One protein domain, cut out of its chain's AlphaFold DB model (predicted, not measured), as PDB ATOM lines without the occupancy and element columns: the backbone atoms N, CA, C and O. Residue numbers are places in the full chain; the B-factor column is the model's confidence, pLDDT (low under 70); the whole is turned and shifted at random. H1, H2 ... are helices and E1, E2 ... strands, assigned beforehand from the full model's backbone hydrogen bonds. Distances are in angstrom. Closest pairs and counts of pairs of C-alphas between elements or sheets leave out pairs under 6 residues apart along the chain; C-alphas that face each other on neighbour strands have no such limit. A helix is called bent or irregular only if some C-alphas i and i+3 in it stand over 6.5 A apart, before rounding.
ATOM      1  N   THR A  38       1.241 -14.665  53.181       91.69
ATOM      2  CA  THR A  38       2.068 -15.651  52.478       91.69
ATOM      3  C   THR A  38       1.190 -16.677  51.768       91.69
ATOM      4  O   THR A  38       1.368 -16.911  50.573       91.69
ATOM      5  N   LEU A  39       0.177 -17.218  52.453       93.06
ATOM      6  CA  LEU A  39      -0.758 -18.172  51.856       93.06
ATOM      7  C   LEU A  39      -1.508 -17.571  50.657       93.06
ATOM      8  O   LEU A  39      -1.590 -18.203  49.606       93.06
ATOM      9  N   GLY A  40      -2.003 -16.335  50.780       93.00
ATOM     10  CA  GLY A  40      -2.671 -15.638  49.678       93.00
ATOM     11  C   GLY A  40      -1.767 -15.456  48.455       93.00
ATOM     12  O   GLY A  40      -2.211 -15.653  47.326       93.00
ATOM     13  N   SER A  41      -0.484 -15.157  48.675       93.06
ATOM     14  CA  SER A  41       0.506 -15.011  47.597       93.06
ATOM     15  C   SER A  41       0.785 -16.339  46.885       93.06
ATOM     16  O   SER A  41       0.864 -16.376  45.657       93.06
ATOM     17  N   LEU A  42       0.882 -17.437  47.641       92.88
ATOM     18  CA  LEU A  42       1.073 -18.783  47.092       92.88
ATOM     19  C   LEU A  42      -0.138 -19.252  46.278       92.88
ATOM     20  O   LEU A  42       0.024 -19.808  45.194       92.88
ATOM     21  N   LEU A  43      -1.354 -18.989  46.764       92.62
ATOM     22  CA  LEU A  43      -2.582 -19.328  46.045       92.62
ATOM     23  C   LEU A  43      -2.733 -18.522  44.753       92.62
ATOM     24  O   LEU A  43      -3.075 -19.092  43.722       92.62
ATOM     25  N   ALA A  44      -2.431 -17.222  44.783       92.69
ATOM     26  CA  ALA A  44      -2.446 -16.395  43.580       92.69
ATOM     27  C   ALA A  44      -1.446 -16.906  42.531       92.69
ATOM     28  O   ALA A  44      -1.787 -16.991  41.354       92.69
ATOM     29  N   HIS A  45      -0.238 -17.298  42.957       90.88
ATOM     30  CA  HIS A  45       0.746 -17.908  42.063       90.88
ATOM     31  C   HIS A  45       0.226 -19.207  41.444       90.88
ATOM     32  O   HIS A  45       0.293 -19.370  40.228       90.88
ATOM     33  N   LYS A  46      -0.348 -20.091  42.268       90.25
ATOM     34  CA  LYS A  46      -0.918 -21.357  41.806       90.25
ATOM     35  C   LYS A  46      -2.004 -21.146  40.749       90.25
ATOM     36  O   LYS A  46      -1.971 -21.817  39.730       90.25
ATOM     37  N   ILE A  47      -2.925 -20.202  40.957       92.19
ATOM     38  CA  ILE A  47      -4.006 -19.917  39.995       92.19
ATOM     39  C   ILE A  47      -3.437 -19.514  38.629       92.19
ATOM     40  O   ILE A  47      -3.905 -19.995  37.602       92.19
ATOM     41  N   VAL A  48      -2.416 -18.651  38.610       89.81
ATOM     42  CA  VAL A  48      -1.761 -18.237  37.358       89.81
ATOM     43  C   VAL A  48      -1.114 -19.437  36.668       89.81
ATOM     44  O   VAL A  48      -1.317 -19.644  35.477       89.81
ATOM     45  N   GLN A  49      -0.379 -20.247  37.425       88.38
ATOM     46  CA  GLN A  49       0.328 -21.407  36.895       88.38
ATOM     47  C   GLN A  49      -0.627 -22.500  36.388       88.38
ATOM     48  O   GLN A  49      -0.358 -23.136  35.372       88.38
ATOM     49  N   ASP A  50      -1.748 -22.720  37.075       88.56
ATOM     50  CA  ASP A  50      -2.785 -23.649  36.628       88.56
ATOM     51  C   ASP A  50      -3.433 -23.140  35.324       88.56
ATOM     52  O   ASP A  50      -3.626 -23.930  34.405       88.56
ATOM     53  N   GLY A  51      -3.640 -21.826  35.168       88.75
ATOM     54  CA  GLY A  51      -4.091 -21.235  33.899       88.75
ATOM     55  C   GLY A  51      -3.080 -21.388  32.749       88.75
ATOM     56  O   GLY A  51      -3.459 -21.704  31.618       88.75
ATOM     57  N   GLU A  52      -1.780 -21.220  33.016       87.69
ATOM     58  CA  GLU A  52      -0.713 -21.504  32.037       87.69
ATOM     59  C   GLU A  52      -0.708 -22.984  31.632       87.69
ATOM     60  O   GLU A  52      -0.586 -23.314  30.449       87.69
ATOM     61  N   ARG A  53      -0.898 -23.879  32.608       87.19
ATOM     62  CA  ARG A  53      -0.982 -25.324  32.389       87.19
ATOM     63  C   ARG A  53      -2.196 -25.705  31.552       87.19
ATOM     64  O   ARG A  53      -2.054 -26.508  30.639       87.19
ATOM     65  N   GLU A  54      -3.364 -25.133  31.829       87.88
ATOM     66  CA  GLU A  54      -4.574 -25.337  31.023       87.88
ATOM     67  C   GLU A  54      -4.371 -24.861  29.582       87.88
ATOM     68  O   GLU A  54      -4.755 -25.556  28.642       87.88
ATOM     69  N   THR A  55      -3.696 -23.722  29.401       88.25
ATOM     70  CA  THR A  55      -3.395 -23.157  28.077       88.25
ATOM     71  C   THR A  55      -2.453 -24.055  27.269       88.25
ATOM     72  O   THR A  55      -2.643 -24.233  26.068       88.25
ATOM     73  N   LEU A  56      -1.427 -24.620  27.912       84.56
ATOM     74  CA  LEU A  56      -0.446 -25.503  27.266       84.56
ATOM     75  C   LEU A  56      -0.943 -26.953  27.133       84.56
ATOM     76  O   LEU A  56      -0.463 -27.696  26.274       84.56
ATOM     77  N   GLY A  57      -1.914 -27.354  27.954       84.69
ATOM     78  CA  GLY A  57      -2.595 -28.637  27.876       84.69
ATOM     79  C   GLY A  57      -1.621 -29.828  27.888       84.69
ATOM     80  O   GLY A  57      -0.743 -29.889  28.753       84.69
ATOM     81  N   PRO A  58      -1.727 -30.776  26.937       82.44
ATOM     82  CA  PRO A  58      -0.873 -31.967  26.889       82.44
ATOM     83  C   PRO A  58       0.621 -31.678  26.692       82.44
ATOM     84  O   PRO A  58       1.448 -32.543  26.973       82.44
ATOM     85  N   ALA A  59       0.981 -30.487  26.201       83.25
ATOM     86  CA  ALA A  59       2.379 -30.097  26.037       83.25
ATOM     87  C   ALA A  59       3.055 -29.773  27.382       83.25
ATOM     88  O   ALA A  59       4.284 -29.739  27.461       83.25
ATOM     89  N   TRP A  60       2.276 -29.552  28.448       84.25
ATOM     90  CA  TRP A  60       2.816 -29.331  29.781       84.25
ATOM     91  C   TRP A  60       3.318 -30.640  30.395       84.25
ATOM     92  O   TRP A  60       2.539 -31.526  30.748       84.25
ATOM     93  N   SER A  61       4.630 -30.737  30.615       85.25
ATOM     94  CA  SER A  61       5.240 -31.865  31.319       85.25
ATOM     95  C   SER A  61       6.094 -31.386  32.482       85.25
ATOM     96  O   SER A  61       7.122 -30.739  32.296       85.25
ATOM     97  N   ASN A  62       5.714 -31.801  33.692       85.25
ATOM     98  CA  ASN A  62       6.513 -31.554  34.894       85.25
ATOM     99  C   ASN A  62       7.808 -32.380  34.925       85.25
ATOM    100  O   ASN A  62       8.616 -32.169  35.823       85.25
ATOM    101  N   GLY A  63       8.008 -33.306  33.982       86.25
ATOM    102  CA  GLY A  63       9.091 -34.288  34.005       86.25
ATOM    103  C   GLY A  63       8.871 -35.427  35.008       86.25
ATOM    104  O   GLY A  63       7.858 -35.488  35.708       86.25
ATOM    105  N   ALA A  64       9.852 -36.327  35.067       87.44
ATOM    106  CA  ALA A  64       9.876 -37.464  35.979       87.44
ATOM    107  C   ALA A  64      11.139 -37.434  36.846       87.44
ATOM    108  O   ALA A  64      12.201 -37.006  36.391       87.44
ATOM    109  N   LEU A  65      11.018 -37.902  38.087       86.00
ATOM    110  CA  LEU A  65      12.142 -38.110  38.998       86.00
ATOM    111  C   LEU A  65      12.161 -39.567  39.470       86.00
ATOM    112  O   LEU A  65      11.089 -40.157  39.621       86.00
ATOM    113  N   PRO A  66      13.349 -40.156  39.701       86.62
ATOM    114  CA  PRO A  66      13.442 -41.488  40.275       86.62
ATOM    115  C   PRO A  66      12.911 -41.484  41.713       86.62
ATOM    116  O   PRO A  66      13.230 -40.594  42.506       86.62
ATOM    117  N   ASP A  67      12.105 -42.488  42.044       85.38
ATOM    118  CA  ASP A  67      11.723 -42.794  43.414       85.38
ATOM    119  C   ASP A  67      12.889 -43.437  44.195       85.38
ATOM    120  O   ASP A  67      14.013 -43.584  43.710       85.38
ATOM    121  N   GLU A  68      12.623 -43.832  45.440       79.31
ATOM    122  CA  GLU A  68      13.597 -44.502  46.314       79.31
ATOM    123  C   GLU A  68      14.060 -45.882  45.809       79.31
ATOM    124  O   GLU A  68      15.073 -46.401  46.278       79.31
ATOM    125  N   HIS A  69      13.363 -46.443  44.823       82.69
ATOM    126  CA  HIS A  69      13.677 -47.706  44.164       82.69
ATOM    127  C   HIS A  69      14.297 -47.506  42.772       82.69
ATOM    128  O   HIS A  69      14.644 -48.484  42.112       82.69
ATOM    129  N   GLY A  70      14.486 -46.254  42.338       85.69
ATOM    130  CA  GLY A  70      15.023 -45.905  41.023       85.69
ATOM    131  C   GLY A  70      13.992 -45.933  39.892       85.69
ATOM    132  O   GLY A  70      14.369 -45.730  38.738       85.69
ATOM    133  N   ASN A  71      12.707 -46.142  40.188       88.56
ATOM    134  CA  ASN A  71      11.648 -46.096  39.185       88.56
ATOM    135  C   ASN A  71      11.292 -44.645  38.874       88.56
ATOM    136  O   ASN A  71      11.127 -43.825  39.775       88.56
ATOM    137  N   LEU A  72      11.129 -44.320  37.594       89.12
ATOM    138  CA  LEU A  72      10.727 -42.978  37.185       89.12
ATOM    139  C   LEU A  72       9.257 -42.728  37.533       89.12
ATOM    140  O   LEU A  72       8.365 -43.414  37.036       89.12
ATOM    141  N   VAL A  73       9.012 -41.702  38.343       87.69
ATOM    142  CA  VAL A  73       7.669 -41.251  38.711       87.69
ATOM    143  C   VAL A  73       7.399 -39.906  38.058       87.69
ATOM    144  O   VAL A  73       8.139 -38.939  38.261       87.69
ATOM    145  N   GLN A  74       6.322 -39.841  37.278       88.25
ATOM    146  CA  GLN A  74       5.865 -38.599  36.665       88.25
ATOM    147  C   GLN A  74       5.360 -37.642  37.746       88.25
ATOM    148  O   GLN A  74       4.528 -37.998  38.581       88.25
ATOM    149  N   LEU A  75       5.844 -36.404  37.718       87.56
ATOM    150  CA  LEU A  75       5.449 -35.400  38.696       87.56
ATOM    151  C   LEU A  75       4.116 -34.755  38.293       87.56
ATOM    152  O   LEU A  75       3.887 -34.406  37.133       87.56
ATOM    153  N   SER A  76       3.231 -34.545  39.262       85.31
ATOM    154  CA  SER A  76       1.925 -33.911  39.056       85.31
ATOM    155  C   SER A  76       1.590 -32.960  40.198       85.31
ATOM    156  O   SER A  76       2.022 -33.177  41.329       85.31
ATOM    157  N   GLY A  77       0.798 -31.922  39.917       83.19
ATOM    158  CA  GLY A  77       0.298 -31.005  40.948       83.19
ATOM    159  C   GLY A  77       1.372 -30.140  41.614       83.19
ATOM    160  O   GLY A  77       1.177 -29.688  42.742       83.19
ATOM    161  N   LEU A  78       2.508 -29.914  40.945       88.31
ATOM    162  CA  LEU A  78       3.548 -29.022  41.450       88.31
ATOM    163  C   LEU A  78       3.031 -27.579  41.495       88.31
ATOM    164  O   LEU A  78       2.494 -27.077  40.511       88.31
ATOM    165  N   MET A  79       3.237 -26.923  42.640       88.69
ATOM    166  CA  MET A  79       2.911 -25.505  42.857       88.69
ATOM    167  C   MET A  79       3.954 -24.555  42.250       88.69
ATOM    168  O   MET A  79       3.704 -23.363  42.128       88.69
ATOM    169  N   PHE A  80       5.139 -25.065  41.911       90.06
ATOM    170  CA  PHE A  80       6.207 -24.289  41.294       90.06
ATOM    171  C   PHE A  80       6.864 -25.113  40.197       90.06
ATOM    172  O   PHE A  80       7.299 -26.241  40.434       90.06
ATOM    173  N   THR A  81       6.955 -24.531  39.010       89.19
ATOM    174  CA  THR A  81       7.648 -25.097  37.852       89.19
ATOM    175  C   THR A  81       8.531 -24.032  37.231       89.19
ATOM    176  O   THR A  81       8.358 -22.830  37.461       89.19
ATOM    177  N   SER A  82       9.513 -24.466  36.455       84.75
ATOM    178  CA  SER A  82      10.258 -23.568  35.586       84.75
ATOM    179  C   SER A  82       9.365 -23.092  34.430       84.75
ATOM    180  O   SER A  82       8.291 -23.656  34.199       84.75
ATOM    181  N   PRO A  83       9.773 -22.036  33.703       79.94
ATOM    182  CA  PRO A  83       8.995 -21.498  32.581       79.94
ATOM    183  C   PRO A  83       8.753 -22.488  31.430       79.94
ATOM    184  O   PRO A  83       7.873 -22.270  30.610       79.94
ATOM    185  N   ASP A  84       9.536 -23.563  31.361       80.69
ATOM    186  CA  ASP A  84       9.369 -24.688  30.433       80.69
ATOM    187  C   ASP A  84       8.396 -25.768  30.958       80.69
ATOM    188  O   ASP A  84       8.266 -26.828  30.353       80.69
ATOM    189  N   GLY A  85       7.740 -25.528  32.099       82.81
ATOM    190  CA  GLY A  85       6.774 -26.432  32.726       82.81
ATOM    191  C   GLY A  85       7.388 -27.545  33.578       82.81
ATOM    192  O   GLY A  85       6.646 -28.273  34.234       82.81
ATOM    193  N   ARG A  86       8.722 -27.669  33.630       87.31
ATOM    194  CA  ARG A  86       9.415 -28.730  34.381       87.31
ATOM    195  C   ARG A  86       9.500 -28.440  35.878       87.31
ATOM    196  O   ARG A  86       9.323 -27.310  36.335       87.31
ATOM    197  N   TYR A  87       9.793 -29.469  36.672       88.62
ATOM    198  CA  TYR A  87      10.130 -29.273  38.080       88.62
ATOM    199  C   TYR A  87      11.372 -28.382  38.236       88.62
ATOM    200  O   TYR A  87      12.300 -28.405  37.427       88.62
ATOM    201  N   LEU A  88      11.406 -27.604  39.316       90.50
ATOM    202  CA  LEU A  88      12.555 -26.760  39.621       90.50
ATOM    203  C   LEU A  88      13.724 -27.613  40.117       90.50
ATOM    204  O   LEU A  88      13.624 -28.251  41.166       90.50
ATOM    205  N   THR A  89      14.850 -27.587  39.404       86.38
ATOM    206  CA  THR A  89      16.069 -28.241  39.892       86.38
ATOM    207  C   THR A  89      16.680 -27.447  41.057       86.38
ATOM    208  O   THR A  89      16.533 -26.215  41.114       86.38
TER     209      THR A  89
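Overview. This is residues 38 to 89 of the 261 residues of an uncharacterized protein of Candidatus Frankia californiensis (UniProt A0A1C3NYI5). A small hairpin of two short strands, E1 and E2, lies away from one long, kinked helix, H1, and residues 75 to 89, with no named element, run back from the hairpin toward the helix. The printed part has 52 residues, in the order H1, E1, E2; the sheet E1 - E2 is antiparallel and the class is mixed, helices and strands. The whole is loose, with a radius of gyration of the C-alphas of 12.4 A and spans of 36 by 26 by 15 A.

Along the chain. Find C-alpha 64 at (9.876, -37.464, 35.979), where E1, residues 64 to 66, begins; E2 is residues 72 to 74 and ends at C-alpha 74, (5.865, -38.599, 36.665). H1, residues 38 to 59, starts at C-alpha 38, (2.068, -15.651, 52.478), and measures 30.1 A from first to last C-alpha. It has a kink of 47 degrees near residue 53 and is irregular: C-alphas 55 and 58 are 9.2 A apart.

Arrangement. Look across the hairpin: N 65 and O 73 are within hydrogen-bond range at 3.1 A. H1 and E2 are apart. In H1, 16 of 18 O i to N i+4 pairs are within hydrogen-bond range.

Size, cuts and confidence. The C-alphas farthest apart, of Gly 40 and His 69, are 36.4 A apart. The printed part has no cut, both links are tight, and no printed residue is under pLDDT 70.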